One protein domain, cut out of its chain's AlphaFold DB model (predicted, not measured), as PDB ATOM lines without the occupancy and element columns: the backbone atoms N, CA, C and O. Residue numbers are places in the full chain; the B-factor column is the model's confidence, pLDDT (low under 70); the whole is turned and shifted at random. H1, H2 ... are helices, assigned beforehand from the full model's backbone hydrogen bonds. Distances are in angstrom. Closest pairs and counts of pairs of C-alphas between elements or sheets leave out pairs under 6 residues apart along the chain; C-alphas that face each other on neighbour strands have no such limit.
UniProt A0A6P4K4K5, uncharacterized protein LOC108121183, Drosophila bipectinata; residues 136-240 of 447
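What this domain is: This is residues 136 to 240 of the 447 residues of the protein "uncharacterized protein LOC108121183" of Drosophila bipectinata (UniProt A0A6P4K4K5). The two longest helices, H1 and H2, make a corner at their tight link, their lines at 66 degrees and running opposite ways, and H6 packs inside that corner against both. H5 covers the corner, touching H1 and the start of H2, while H4, H3 and the loop of residues 176 to 190 lie toward the far end of H2. The printed part has 105 residues with six named helices, H1 to H6 in order, and no named strand: all helix, its packing mostly crossed. It is compact, with a radius of gyration of the C-alphas of 13.8 A, and elongated, spanning 41 by 24 by 22 A.

Where its parts are: H1, residues 136 to 151, is 23.1 A long and begins at C-alpha 136 (78.293, 109.790, 32.325). H2, residues 153 to 168, is 22.1 A long. H3 is residues 172 to 175, 5.0 A; H4 191 to 201, 15.2 A; H5 206 to 214, 12.3 A. H6, residues 225 to 237, is 15.6 A long and ends at C-alpha 237 (79.763, 101.464, 47.147).

How they stand to each other: H2 is the hub. Its residues 156 to 163 touch H6, only just about perpendicular at 71 degrees; the closest C-alphas, Val 156 and Leu 235, are 7.0 A apart. Its residues 164 to 168 touch H4, closest C-alphas Val 167 and Thr 197 at 6.3 A. H1 touches H6 with residues 138 to 145, closest C-alphas Ala 141 and His 232 at 6.1 A, and touches H5, closest C-alphas Arg 146 and Leu 213 at 5.8 A. H3 is close to H2 but not clearly touching. Every O i to N i+4 pair is within hydrogen-bond range in H1, H2, H4, H5 and H6; H3 is too short for one.

The domain as a whole: The C-alphas farthest apart, Ser 174 and Lys 216, are 41.3 A apart. The printed part has no cut. The link from H3 to H4 is long. The model's pLDDT is under 70 at residues 178 to 191 and 217 to 222.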
ATOM      1  N   ALA A 136      77.233 110.786  32.496       86.50
ATOM      2  CA  ALA A 136      78.293 109.790  32.325       86.50
ATOM      3  C   ALA A 136      78.434 108.875  33.558       86.50
ATOM      4  O   ALA A 136      78.773 107.699  33.430       86.50
ATOM      5  N   TRP A 137      78.142 109.407  34.749       87.25
ATOM      6  CA  TRP A 137      78.108 108.637  35.988       87.25
ATOM      7  C   TRP A 137      76.990 107.587  35.978       87.25
ATOM      8  O   TRP A 137      77.256 106.424  36.277       87.25
ATOM      9  N   GLN A 138      75.770 107.953  35.576       85.75
ATOM     10  CA  GLN A 138      74.632 107.033  35.558       85.75
ATOM     11  C   GLN A 138      74.856 105.870  34.591       85.75
ATOM     12  O   GLN A 138      74.578 104.730  34.950       85.75
ATOM     13  N   ILE A 139      75.429 106.134  33.412       88.25
ATOM     14  CA  ILE A 139      75.779 105.085  32.441       88.25
ATOM     15  C   ILE A 139      76.745 104.076  33.075       88.25
ATOM     16  O   ILE A 139      76.507 102.870  33.025       88.25
ATOM     17  N   ARG A 140      77.810 104.555  33.734       90.62
ATOM     18  CA  ARG A 140      78.787 103.688  34.417       90.62
ATOM     19  C   ARG A 140      78.162 102.920  35.581       90.62
ATOM     20  O   ARG A 140      78.472 101.747  35.772       90.62
ATOM     21  N   ALA A 141      77.297 103.568  36.358       89.88
ATOM     22  CA  ALA A 141      76.609 102.943  37.480       89.88
ATOM     23  C   ALA A 141      75.667 101.825  37.007       89.88
ATOM     24  O   ALA A 141      75.687 100.729  37.564       89.88
ATOM     25  N   MET A 142      74.891 102.073  35.950       91.06
ATOM     26  CA  MET A 142      74.014 101.079  35.330       91.06
ATOM     27  C   MET A 142      74.798  99.898  34.758       91.06
ATOM     28  O   MET A 142      74.371  98.761  34.935       91.06
ATOM     29  N   GLU A 143      75.949 100.146  34.134       92.12
ATOM     30  CA  GLU A 143      76.797  99.084  33.589       92.12
ATOM     31  C   GLU A 143      77.369  98.187  34.694       92.12
ATOM     32  O   GLU A 143      77.254  96.966  34.625       92.12
ATOM     33  N   ARG A 144      77.869  98.774  35.787       93.75
ATOM     34  CA  ARG A 144      78.332  97.997  36.949       93.75
ATOM     35  C   ARG A 144      77.207  97.203  37.609       93.75
ATOM     36  O   ARG A 144      77.412  96.068  38.032       93.75
ATOM     37  N   LEU A 145      76.011  97.787  37.706       94.50
ATOM     38  CA  LEU A 145      74.832  97.082  38.210       94.50
ATOM     39  C   LEU A 145      74.445  95.917  37.291       94.50
ATOM     40  O   LEU A 145      74.101  94.844  37.787       94.50
ATOM     41  N   ARG A 146      74.527  96.108  35.968       94.81
ATOM     42  CA  ARG A 146      74.274  95.068  34.965       94.81
ATOM     43  C   ARG A 146      75.237  93.903  35.148       94.81
ATOM     44  O   ARG A 146      74.781  92.772  35.291       94.81
ATOM     45  N   GLU A 147      76.537  94.186  35.206       95.38
ATOM     46  CA  GLU A 147      77.574  93.184  35.454       95.38
ATOM     47  C   GLU A 147      77.302  92.435  36.764       95.38
ATOM     48  O   GLU A 147      77.239  91.206  36.774       95.38
ATOM     49  N   LEU A 148      77.046  93.145  37.864       95.50
ATOM     50  CA  LEU A 148      76.796  92.522  39.164       95.50
ATOM     51  C   LEU A 148      75.573  91.581  39.146       95.50
ATOM     52  O   LEU A 148      75.642  90.462  39.659       95.50
ATOM     53  N   LEU A 149      74.466  92.005  38.527       95.62
ATOM     54  CA  LEU A 149      73.239  91.207  38.395       95.62
ATOM     55  C   LEU A 149      73.389  90.020  37.434       95.62
ATOM     56  O   LEU A 149      72.651  89.039  37.548       95.62
ATOM     57  N   GLU A 150      74.300  90.099  36.466       94.94
ATOM     58  CA  GLU A 150      74.631  88.981  35.580       94.94
ATOM     59  C   GLU A 150      75.420  87.894  36.308       94.94
ATOM     60  O   GLU A 150      75.134  86.717  36.109       94.94
ATOM     61  N   HIS A 151      76.346  88.284  37.184       95.56
ATOM     62  CA  HIS A 151      77.219  87.344  37.886       95.56
ATOM     63  C   HIS A 151      76.583  86.747  39.146       95.56
ATOM     64  O   HIS A 151      76.811  85.578  39.449       95.56
ATOM     65  N   ASN A 152      75.810  87.528  39.910       95.75
ATOM     66  CA  ASN A 152      75.300  87.095  41.213       95.75
ATOM     67  C   ASN A 152      73.897  87.643  41.512       95.75
ATOM     68  O   ASN A 152      73.677  88.354  42.493       95.75
ATOM     69  N   LEU A 153      72.925  87.291  40.667       96.19
ATOM     70  CA  LEU A 153      71.547  87.763  40.811       96.19
ATOM     71  C   LEU A 153      70.950  87.457  42.197       96.19
ATOM     72  O   LEU A 153      70.392  88.346  42.832       96.19
ATOM     73  N   ILE A 154      71.059  86.210  42.663       96.62
ATOM     74  CA  ILE A 154      70.410  85.774  43.910       96.62
ATOM     75  C   ILE A 154      71.090  86.348  45.158       96.62
ATOM     76  O   ILE A 154      70.414  86.699  46.118       96.62
ATOM     77  N   GLY A 155      72.416  86.514  45.144       97.00
ATOM     78  CA  GLY A 155      73.136  87.174  46.234       97.00
ATOM     79  C   GLY A 155      72.824  88.666  46.325       97.00
ATOM     80  O   GLY A 155      72.662  89.198  47.424       97.00
ATOM     81  N   VAL A 156      72.682  89.336  45.176       96.94
ATOM     82  CA  VAL A 156      72.225  90.732  45.101       96.94
ATOM     83  C   VAL A 156      70.803  90.873  45.633       96.94
ATOM     84  O   VAL A 156      70.542  91.769  46.434       96.94
ATOM     85  N   ASP A 157      69.904  89.976  45.229       97.25
ATOM     86  CA  ASP A 157      68.525  89.952  45.708       97.25
ATOM     87  C   ASP A 157      68.448  89.742  47.226       97.25
ATOM     88  O   ASP A 157      67.770  90.511  47.904       97.25
ATOM     89  N   ALA A 158      69.208  88.789  47.776       97.25
ATOM     90  CA  ALA A 158      69.277  88.553  49.218       97.25
ATOM     91  C   ALA A 158      69.791  89.785  49.978       97.25
ATOM     92  O   ALA A 158      69.189  90.215  50.961       97.25
ATOM     93  N   LYS A 159      70.876  90.403  49.498       96.19
ATOM     94  CA  LYS A 159      71.458  91.605  50.113       96.19
ATOM     95  C   LYS A 159      70.473  92.768  50.105       96.19
ATOM     96  O   LYS A 159      70.320  93.464  51.107       96.19
ATOM     97  N   TRP A 160      69.799  92.963  48.977       96.44
ATOM     98  CA  TRP A 160      68.774  93.981  48.840       96.44
ATOM     99  C   TRP A 160      67.574  93.702  49.744       96.44
ATOM    100  O   TRP A 160      67.109  94.603  50.429       96.44
ATOM    101  N   MET A 161      67.113  92.456  49.822       96.25
ATOM    102  CA  MET A 161      66.025  92.045  50.707       96.25
ATOM    103  C   MET A 161      66.334  92.361  52.180       96.25
ATOM    104  O   MET A 161      65.486  92.948  52.852       96.25
ATOM    105  N   LEU A 162      67.552  92.075  52.657       95.56
ATOM    106  CA  LEU A 162      67.979  92.425  54.020       95.56
ATOM    107  C   LEU A 162      68.010  93.945  54.237       95.56
ATOM    108  O   LEU A 162      67.558  94.442  55.273       95.56
ATOM    109  N   PHE A 163      68.503  94.697  53.249       94.75
ATOM    110  CA  PHE A 163      68.473  96.158  53.287       94.75
ATOM    111  C   PHE A 163      67.035  96.680  53.398       94.75
ATOM    112  O   PHE A 163      66.743  97.488  54.276       94.75
ATOM    113  N   VAL A 164      66.118  96.179  52.563       94.81
ATOM    114  CA  VAL A 164      64.699  96.556  52.596       94.81
ATOM    115  C   VAL A 164      64.076  96.229  53.949       94.81
ATOM    116  O   VAL A 164      63.394  97.083  54.505       94.81
ATOM    117  N   ALA A 165      64.336  95.048  54.513       94.62
ATOM    118  CA  ALA A 165      63.834  94.682  55.837       94.62
ATOM    119  C   ALA A 165      64.278  95.673  56.924       94.62
ATOM    120  O   ALA A 165      63.484  96.085  57.766       94.62
ATOM    121  N   SER A 166      65.527  96.124  56.840       92.69
ATOM    122  CA  SER A 166      66.092  97.107  57.767       92.69
ATOM    123  C   SER A 166      65.462  98.490  57.594       92.69
ATOM    124  O   SER A 166      65.180  99.165  58.582       92.69
ATOM    125  N   VAL A 167      65.209  98.917  56.349       91.88
ATOM    126  CA  VAL A 167      64.509 100.180  56.028       91.88
ATOM    127  C   VAL A 167      63.070 100.157  56.528       91.88
ATOM    128  O   VAL A 167      62.618 101.140  57.107       91.88
ATOM    129  N   MET A 168      62.373  99.038  56.334       92.56
ATOM    130  CA  MET A 168      60.966  98.870  56.706       92.56
ATOM    131  C   MET A 168      60.747  98.662  58.204       92.56
ATOM    132  O   MET A 168      59.614  98.738  58.677       92.56
ATOM    133  N   SER A 169      61.811  98.392  58.956       91.81
ATOM    134  CA  SER A 169      61.713  98.194  60.393       91.81
ATOM    135  C   SER A 169      61.344  99.479  61.129       91.81
ATOM    136  O   SER A 169      61.835 100.575  60.835       91.81
ATOM    137  N   TYR A 170      60.561  99.322  62.194       91.25
ATOM    138  CA  TYR A 170      60.335 100.376  63.182       91.25
ATOM    139  C   TYR A 170      61.646 100.834  63.856       91.25
ATOM    140  O   TYR A 170      61.740 101.970  64.323       91.25
ATOM    141  N   ARG A 171      62.678  99.977  63.857       89.31
ATOM    142  CA  ARG A 171      64.032 100.234  64.373       89.31
ATOM    143  C   ARG A 171      64.976 100.823  63.327       89.31
ATOM    144  O   ARG A 171      66.138 101.063  63.634       89.31
ATOM    145  N   SER A 172      64.523 101.086  62.101       87.75
ATOM    146  CA  SER A 172      65.363 101.598  61.003       87.75
ATOM    147  C   SER A 172      66.296 102.743  61.430       87.75
ATOM    148  O   SER A 172      67.484 102.741  61.111       87.75
ATOM    149  N   ARG A 173      65.810 103.689  62.245       82.94
ATOM    150  CA  ARG A 173      66.624 104.798  62.774       82.94
ATOM    151  C   ARG A 173      67.848 104.346  63.578       82.94
ATOM    152  O   ARG A 173      68.904 104.957  63.429       82.94
ATOM    153  N   SER A 174      67.719 103.327  64.427       83.50
ATOM    154  CA  SER A 174      68.848 102.790  65.196       83.50
ATOM    155  C   SER A 174      69.734 101.901  64.324       83.50
ATOM    156  O   SER A 174      70.955 102.034  64.376       83.50
ATOM    157  N   LEU A 175      69.127 101.079  63.463       83.19
ATOM    158  CA  LEU A 175      69.820 100.124  62.589       83.19
ATOM    159  C   LEU A 175      70.766 100.812  61.590       83.19
ATOM    160  O   LEU A 175      71.894 100.372  61.382       83.19
ATOM    161  N   PHE A 176      70.359 101.945  61.007       76.25
ATOM    162  CA  PHE A 176      71.191 102.660  60.030       76.25
ATOM    163  C   PHE A 176      72.232 103.594  60.644       76.25
ATOM    164  O   PHE A 176      72.989 104.209  59.898       76.25
ATOM    165  N   ARG A 177      72.350 103.703  61.972       70.56
ATOM    166  CA  ARG A 177      73.377 104.570  62.576       70.56
ATOM    167  C   ARG A 177      74.799 104.122  62.210       70.56
ATOM    168  O   ARG A 177      75.654 104.975  61.988       70.56
ATOM    169  N   ALA A 178      75.026 102.812  62.118       60.66
ATOM    170  CA  ALA A 178      76.322 102.224  61.773       60.66
ATOM    171  C   ALA A 178      76.545 102.064  60.256       60.66
ATOM    172  O   ALA A 178      77.687 101.993  59.810       60.66
ATOM    173  N   CYS A 179      75.466 102.039  59.462       64.81
ATOM    174  CA  CYS A 179      75.489 101.633  58.050       64.81
ATOM    175  C   CYS A 179      74.780 102.637  57.127       64.81
ATOM    176  O   CYS A 179      74.231 102.264  56.089       64.81
ATOM    177  N   ALA A 180      74.734 103.911  57.527       61.25
ATOM    178  CA  ALA A 180      74.036 104.950  56.783       61.25
ATOM    179  C   ALA A 180      74.672 105.172  55.398       61.25
ATOM    180  O   ALA A 180      75.903 105.219  55.284       61.25
ATOM    181  N   PRO A 181      73.859 105.408  54.354       60.97
ATOM    182  CA  PRO A 181      74.363 105.941  53.102       60.97
ATOM    183  C   PRO A 181      75.186 107.218  53.335       60.97
ATOM    184  O   PRO A 181      74.730 108.105  54.051       60.97
ATOM    185  N   PRO A 182      76.373 107.376  52.718       50.81
ATOM    186  CA  PRO A 182      77.271 108.512  52.924       50.81
ATOM    187  C   PRO A 182      76.643 109.845  52.495       50.81
ATOM    188  O   PRO A 182      77.066 110.909  52.944       50.81
ATOM    189  N   THR A 183      75.616 109.801  51.646       50.50
ATOM    190  CA  THR A 183      74.825 110.960  51.214       50.50
ATOM    191  C   THR A 183      73.650 111.260  52.145       50.50
ATOM    192  O   THR A 183      73.123 112.373  52.130       50.50
ATOM    193  N   VAL A 184      73.288 110.319  53.019       49.62
ATOM    194  CA  VAL A 184      72.359 110.526  54.126       49.62
ATOM    195  C   VAL A 184      73.177 110.727  55.391       49.62
ATOM    196  O   VAL A 184      73.353 109.823  56.203       49.62
ATOM    197  N   ARG A 185      73.712 111.941  55.556       42.91
ATOM    198  CA  ARG A 185      74.375 112.300  56.812       42.91
ATOM    199  C   ARG A 185      73.407 112.035  57.970       42.91
ATOM    200  O   ARG A 185      72.292 112.569  57.935       42.91
ATOM    201  N   PRO A 186      73.811 111.245  58.980       41.38
ATOM    202  CA  PRO A 186      73.048 111.126  60.204       41.38
ATOM    203  C   PRO A 186      72.770 112.522  60.787       41.38
ATOM    204  O   PRO A 186      73.646 113.390  60.716       41.38
ATOM    205  N   PRO A 187      71.591 112.747  61.382       46.00
ATOM    206  CA  PRO A 187      70.547 111.754  61.636       46.00
ATOM    207  C   PRO A 187      69.526 111.610  60.480       46.00
ATOM    208  O   PRO A 187      69.078 112.593  59.887       46.00
ATOM    209  N   LEU A 188      69.112 110.365  60.193       54.56
ATOM    210  CA  LEU A 188      67.926 110.035  59.384       54.56
ATOM    211  C   LEU A 188      66.666 110.445  60.166       54.56
ATOM    212  O   LEU A 188      66.120 109.652  60.931       54.56
ATOM    213  N   VAL A 189      66.220 111.695  60.029       53.09
ATOM    214  CA  VAL A 189      65.007 112.189  60.707       53.09
ATOM    215  C   VAL A 189      63.934 112.563  59.688       53.09
ATOM    216  O   VAL A 189      64.223 113.183  58.663       53.09
ATOM    217  N   GLY A 190      62.686 112.202  60.001       60.03
ATOM    218  CA  GLY A 190      61.485 112.630  59.278       60.03
ATOM    219  C   GLY A 190      61.445 112.185  57.814       60.03
ATOM    220  O   GLY A 190      61.762 111.039  57.498       60.03
ATOM    221  N   ARG A 191      61.111 113.135  56.928       63.22
ATOM    222  CA  ARG A 191      60.804 112.945  55.495       63.22
ATOM    223  C   ARG A 191      61.852 112.160  54.691       63.22
ATOM    224  O   ARG A 191      61.524 111.596  53.652       63.22
ATOM    225  N   LYS A 192      63.111 112.102  55.145       74.38
ATOM    226  CA  LYS A 192      64.188 111.373  54.450       74.38
ATOM    227  C   LYS A 192      64.036 109.852  54.545       74.38
ATOM    228  O   LYS A 192      64.349 109.153  53.586       74.38
ATOM    229  N   LEU A 193      63.559 109.344  55.685       81.19
ATOM    230  CA  LEU A 193      63.294 107.914  55.856       81.19
ATOM    231  C   LEU A 193      62.042 107.500  55.073       81.19
ATOM    232  O   LEU A 193      62.050 106.452  54.433       81.19
ATOM    233  N   ASP A 194      61.013 108.352  55.048       85.00
ATOM    234  CA  ASP A 194      59.802 108.129  54.247       85.00
ATOM    235  C   ASP A 194      60.138 108.082  52.751       85.00
ATOM    236  O   ASP A 194      59.701 107.180  52.038       85.00
ATOM    237  N   GLY A 195      60.997 108.998  52.288       84.69
ATOM    238  CA  GLY A 195      61.524 108.992  50.925       84.69
ATOM    239  C   GLY A 195      62.280 107.703  50.596       84.69
ATOM    240  O   GLY A 195      62.021 107.092  49.562       84.69
ATOM    241  N   LEU A 196      63.160 107.235  51.491       87.31
ATOM    242  CA  LEU A 196      63.876 105.967  51.310       87.31
ATOM    243  C   LEU A 196      62.917 104.768  51.274       87.31
ATOM    244  O   LEU A 196      63.033 103.926  50.387       87.31
ATOM    245  N   THR A 197      61.948 104.727  52.187       89.75
ATOM    246  CA  THR A 197      60.895 103.701  52.266       89.75
ATOM    247  C   THR A 197      60.092 103.644  50.967       89.75
ATOM    248  O   THR A 197      59.867 102.571  50.397       89.75
ATOM    249  N   LEU A 198      59.721 104.808  50.432       89.50
ATOM    250  CA  LEU A 198      59.044 104.928  49.147       89.50
ATOM    251  C   LEU A 198      59.952 104.496  47.982       89.50
ATOM    252  O   LEU A 198      59.479 103.839  47.054       89.50
ATOM    253  N   ALA A 199      61.250 104.814  48.029       88.38
ATOM    254  CA  ALA A 199      62.235 104.387  47.030       88.38
ATOM    255  C   ALA A 199      62.283 102.865  46.916       88.38
ATOM    256  O   ALA A 199      62.148 102.312  45.824       88.38
ATOM    257  N   VAL A 200      62.468 102.199  48.061       91.88
ATOM    258  CA  VAL A 200      62.652 100.750  48.113       91.88
ATOM    259  C   VAL A 200      61.369  99.998  47.767       91.88
ATOM    260  O   VAL A 200      61.433  98.943  47.141       91.88
ATOM    261  N   SER A 201      60.205 100.568  48.097       90.38
ATOM    262  CA  SER A 201      58.896  99.989  47.767       90.38
ATOM    263  C   SER A 201      58.593 100.024  46.270       90.38
ATOM    264  O   SER A 201      57.908  99.145  45.758       90.38
ATOM    265  N   ASN A 202      59.105 101.034  45.561       89.81
ATOM    266  CA  ASN A 202      58.829 101.258  44.141       89.81
ATOM    267  C   ASN A 202      59.892 100.674  43.201       89.81
ATOM    268  O   ASN A 202      59.828 100.892  41.984       89.81
ATOM    269  N   LEU A 203      60.900  99.985  43.736       90.81
ATOM    270  CA  LEU A 203      61.916  99.334  42.920       90.81
ATOM    271  C   LEU A 203      61.350  98.059  42.272       90.81
ATOM    272  O   LEU A 203      60.660  97.287  42.943       90.81
ATOM    273  N   PRO A 204      61.625  97.831  40.972       90.81
ATOM    274  CA  PRO A 204      61.262  96.581  40.323       90.81
ATOM    275  C   PRO A 204      62.025  95.419  40.962       90.81
ATOM    276  O   PRO A 204      63.064  95.614  41.599       90.81
ATOM    277  N   ASP A 205      61.531  94.200  40.757       91.38
ATOM    278  CA  ASP A 205      62.274  93.018  41.180       91.38
ATOM    279  C   ASP A 205      63.643  92.931  40.477       91.38
ATOM    280  O   ASP A 205      63.848  93.478  39.387       91.38
ATOM    281  N   MET A 206      64.607  92.249  41.103       94.44
ATOM    282  CA  MET A 206      65.984  92.204  40.592       94.44
ATOM    283  C   MET A 206      66.094  91.518  39.226       94.44
ATOM    284  O   MET A 206      66.978  91.838  38.429       94.44
ATOM    285  N   LEU A 207      65.175  90.601  38.914       93.25
ATOM    286  CA  LEU A 207      65.136  89.922  37.624       93.25
ATOM    287  C   LEU A 207      64.659  90.870  36.512       93.25
ATOM    288  O   LEU A 207      65.236  90.888  35.420       93.25
ATOM    289  N   GLN A 208      63.633  91.671  36.781       91.75
ATOM    290  CA  GLN A 208      63.123  92.716  35.909       91.75
ATOM    291  C   GLN A 208      64.167  93.812  35.731       91.75
ATOM    292  O   GLN A 208      64.412  94.214  34.595       91.75
ATOM    293  N   LEU A 209      64.836  94.231  36.807       92.62
ATOM    294  CA  LEU A 209      65.939  95.185  36.743       92.62
ATOM    295  C   LEU A 209      67.061  94.678  35.827       92.62
ATOM    296  O   LEU A 209      67.484  95.386  34.918       92.62
ATOM    297  N   ARG A 210      67.486  93.418  35.990       93.38
ATOM    298  CA  ARG A 210      68.487  92.783  35.113       93.38
ATOM    299  C   ARG A 210      68.053  92.800  33.646       93.38
ATOM    300  O   ARG A 210      68.861  93.083  32.766       93.38
ATOM    301  N   ARG A 211      66.781  92.495  33.364       91.62
ATOM    302  CA  ARG A 211      66.223  92.518  31.999       91.62
ATOM    303  C   ARG A 211      66.189  93.932  31.420       91.62
ATOM    304  O   ARG A 211      66.550  94.108  30.263       91.62
ATOM    305  N   GLN A 212      65.797  94.918  32.225       90.25
ATOM    306  CA  GLN A 212      65.789  96.331  31.845       90.25
ATOM    307  C   GLN A 212      67.203  96.807  31.497       90.25
ATOM    308  O   GLN A 212      67.413  97.332  30.411       90.25
ATOM    309  N   LEU A 213      68.190  96.527  32.350       90.06
ATOM    310  CA  LEU A 213      69.586  96.910  32.114       90.06
ATOM    311  C   LEU A 213      70.217  96.224  30.887       90.06
ATOM    312  O   LEU A 213      71.131  96.776  30.288       90.06
ATOM    313  N   LYS A 214      69.727  95.042  30.488       89.38
ATOM    314  CA  LYS A 214      70.163  94.346  29.261       89.38
ATOM    315  C   LYS A 214      69.505  94.870  27.984       89.38
ATOM    316  O   LYS A 214      70.026  94.642  26.891       89.38
ATOM    317  N   ALA A 215      68.336  95.495  28.083       86.12
ATOM    318  CA  ALA A 215      67.585  95.913  26.913       86.12
ATOM    319  C   ALA A 215      68.283  97.103  26.234       86.12
ATOM    320  O   ALA A 215      68.396  98.179  26.812       86.12
ATOM    321  N   LYS A 216      68.705  96.928  24.972       70.44
ATOM    322  CA  LYS A 216      69.308  98.007  24.157       70.44
ATOM    323  C   LYS A 216      68.382  99.219  23.992       70.44
ATOM    324  O   LYS A 216      68.852 100.337  23.825       70.44
ATOM    325  N   HIS A 217      67.074  98.983  24.050       66.25
ATOM    326  CA  HIS A 217      66.042 100.007  24.077       66.25
ATOM    327  C   HIS A 217      65.218  99.787  25.340       66.25
ATOM    328  O   HIS A 217      64.554  98.762  25.447       66.25
ATOM    329  N   MET A 218      65.290 100.710  26.299       64.44
ATOM    330  CA  MET A 218      64.481 100.693  27.519       64.44
ATOM    331  C   MET A 218      63.044 101.114  27.171       64.44
ATOM    332  O   MET A 218      62.805 102.307  26.983       64.44
ATOM    333  N   PRO A 219      62.063 100.193  27.091       54.09
ATOM    334  CA  PRO A 219      60.712 100.553  26.660       54.09
ATOM    335  C   PRO A 219      59.943 101.359  27.720       54.09
ATOM    336  O   PRO A 219      58.941 101.986  27.404       54.09
ATOM    337  N   TRP A 220      60.425 101.369  28.968       55.47
ATOM    338  CA  TRP A 220      59.823 102.067  30.112       55.47
ATOM    339  C   TRP A 220      60.546 103.371  30.471       55.47
ATOM    340  O   TRP A 220      60.282 103.957  31.517       55.47
ATOM    341  N   GLY A 221      61.472 103.807  29.615       66.00
ATOM    342  CA  GLY A 221      62.414 104.861  29.949       66.00
ATOM    343  C   GLY A 221      63.520 104.383  30.903       66.00
ATOM    344  O   GLY A 221      63.522 103.238  31.364       66.00
ATOM    345  N   PRO A 222      64.513 105.242  31.152       68.69
ATOM    346  CA  PRO A 222      65.580 104.971  32.107       68.69
ATOM    347  C   PRO A 222      65.054 104.748  33.518       68.69
ATOM    348  O   PRO A 222      64.049 105.335  33.921       68.69
ATOM    349  N   LEU A 223      65.783 103.952  34.305       78.88
ATOM    350  CA  LEU A 223      65.588 104.007  35.746       78.88
ATOM    351  C   LEU A 223      65.864 105.440  36.221       78.88
ATOM    352  O   LEU A 223      66.913 105.977  35.861       78.88
ATOM    353  N   PRO A 224      64.979 106.024  37.053       84.19
ATOM    354  CA  PRO A 224      65.243 107.308  37.682       84.19
ATOM    355  C   PRO A 224      66.623 107.316  38.340       84.19
ATOM    356  O   PRO A 224      66.999 106.339  39.004       84.19
ATOM    357  N   ASP A 225      67.365 108.406  38.154       82.25
ATOM    358  CA  ASP A 225      68.743 108.583  38.621       82.25
ATOM    359  C   ASP A 225      68.898 108.216  40.098       82.25
ATOM    360  O   ASP A 225      69.901 107.631  40.506       82.25
ATOM    361  N   GLU A 226      67.877 108.483  40.908       82.19
ATOM    362  CA  GLU A 226      67.922 108.274  42.352       82.19
ATOM    363  C   GLU A 226      67.787 106.801  42.723       82.19
ATOM    364  O   GLU A 226      68.404 106.343  43.688       82.19
ATOM    365  N   ARG A 227      67.052 106.027  41.918       86.62
ATOM    366  CA  ARG A 227      66.981 104.568  42.066       86.62
ATOM    367  C   ARG A 227      68.302 103.928  41.673       86.62
ATOM    368  O   ARG A 227      68.778 103.049  42.387       86.62
ATOM    369  N   VAL A 228      68.913 104.394  40.581       88.81
ATOM    370  CA  VAL A 228      70.250 103.946  40.165       88.81
ATOM    371  C   VAL A 228      71.275 104.281  41.246       88.81
ATOM    372  O   VAL A 228      72.058 103.415  41.623       88.81
ATOM    373  N   ALA A 229      71.230 105.493  41.804       87.75
ATOM    374  CA  ALA A 229      72.110 105.913  42.889       87.75
ATOM    375  C   ALA A 229      71.940 105.078  44.151       87.75
ATOM    376  O   ALA A 229      72.937 104.639  44.718       87.75
ATOM    377  N   LEU A 230      70.702 104.813  44.570       90.38
ATOM    378  CA  LEU A 230      70.443 103.976  45.736       90.38
ATOM    379  C   LEU A 230      70.951 102.545  45.522       90.38
ATOM    380  O   LEU A 230      71.657 102.017  46.377       90.38
ATOM    381  N   LEU A 231      70.638 101.931  44.379       92.19
ATOM    382  CA  LEU A 231      71.088 100.577  44.049       92.19
ATOM    383  C   LEU A 231      72.612 100.491  43.968       92.19
ATOM    384  O   LEU A 231      73.209  99.616  44.590       92.19
ATOM    385  N   HIS A 232      73.242 101.409  43.234       91.19
ATOM    386  CA  HIS A 232      74.695 101.465  43.102       91.19
ATOM    387  C   HIS A 232      75.354 101.651  44.471       91.19
ATOM    388  O   HIS A 232      76.327 100.971  44.794       91.19
ATOM    389  N   TRP A 233      74.779 102.502  45.322       89.81
ATOM    390  CA  TRP A 233      75.283 102.679  46.670       89.81
ATOM    391  C   TRP A 233      75.175 101.393  47.505       89.81
ATOM    392  O   TRP A 233      76.193 100.889  47.980       89.81
ATOM    393  N   VAL A 234      73.970 100.830  47.662       90.62
ATOM    394  CA  VAL A 234      73.736  99.648  48.515       90.62
ATOM    395  C   VAL A 234      74.561  98.459  48.039       90.62
ATOM    396  O   VAL A 234      75.158  97.756  48.855       90.62
ATOM    397  N   LEU A 235      74.597  98.216  46.730       92.31
ATOM    398  CA  LEU A 235      75.140  96.981  46.179       92.31
ATOM    399  C   LEU A 235      76.648  97.046  45.922       92.31
ATOM    400  O   LEU A 235      77.303  96.013  46.062       92.31
ATOM    401  N   ILE A 236      77.189  98.225  45.590       90.19
ATOM    402  CA  ILE A 236      78.582  98.387  45.146       90.19
ATOM    403  C   ILE A 236      79.386  99.271  46.111       90.19
ATOM    404  O   ILE A 236      80.441  98.859  46.586       90.19
ATOM    405  N   GLU A 237      78.924 100.484  46.427       86.69
ATOM    406  CA  GLU A 237      79.763 101.464  47.147       86.69
ATOM    407  C   GLU A 237      79.765 101.325  48.665       86.69
ATOM    408  O   GLU A 237      80.716 101.760  49.314       86.69
ATOM    409  N   SER A 238      78.714 100.747  49.246       79.75
ATOM    410  CA  SER A 238      78.512 100.674  50.697       79.75
ATOM    411  C   SER A 238      79.611  99.890  51.431       79.75
ATOM    412  O   SER A 238      79.625  99.881  52.657       79.75
ATOM    413  N   ARG A 239      80.542  99.249  50.699       76.81
ATOM    414  CA  ARG A 239      81.597  98.346  51.208       76.81
ATOM    415  C   ARG A 239      81.053  97.196  52.046       76.81
ATOM    416  O   ARG A 239      81.795  96.527  52.755       76.81
ATOM    417  N   THR A 240      79.752  96.975  51.959       82.88
ATOM    418  CA  THR A 240      79.082  95.895  52.655       82.88
ATOM    419  C   THR A 240      79.442  94.594  51.949       82.88
ATOM    420  O   THR A 240      79.534  94.589  50.712       82.88
TER     421      THR A 240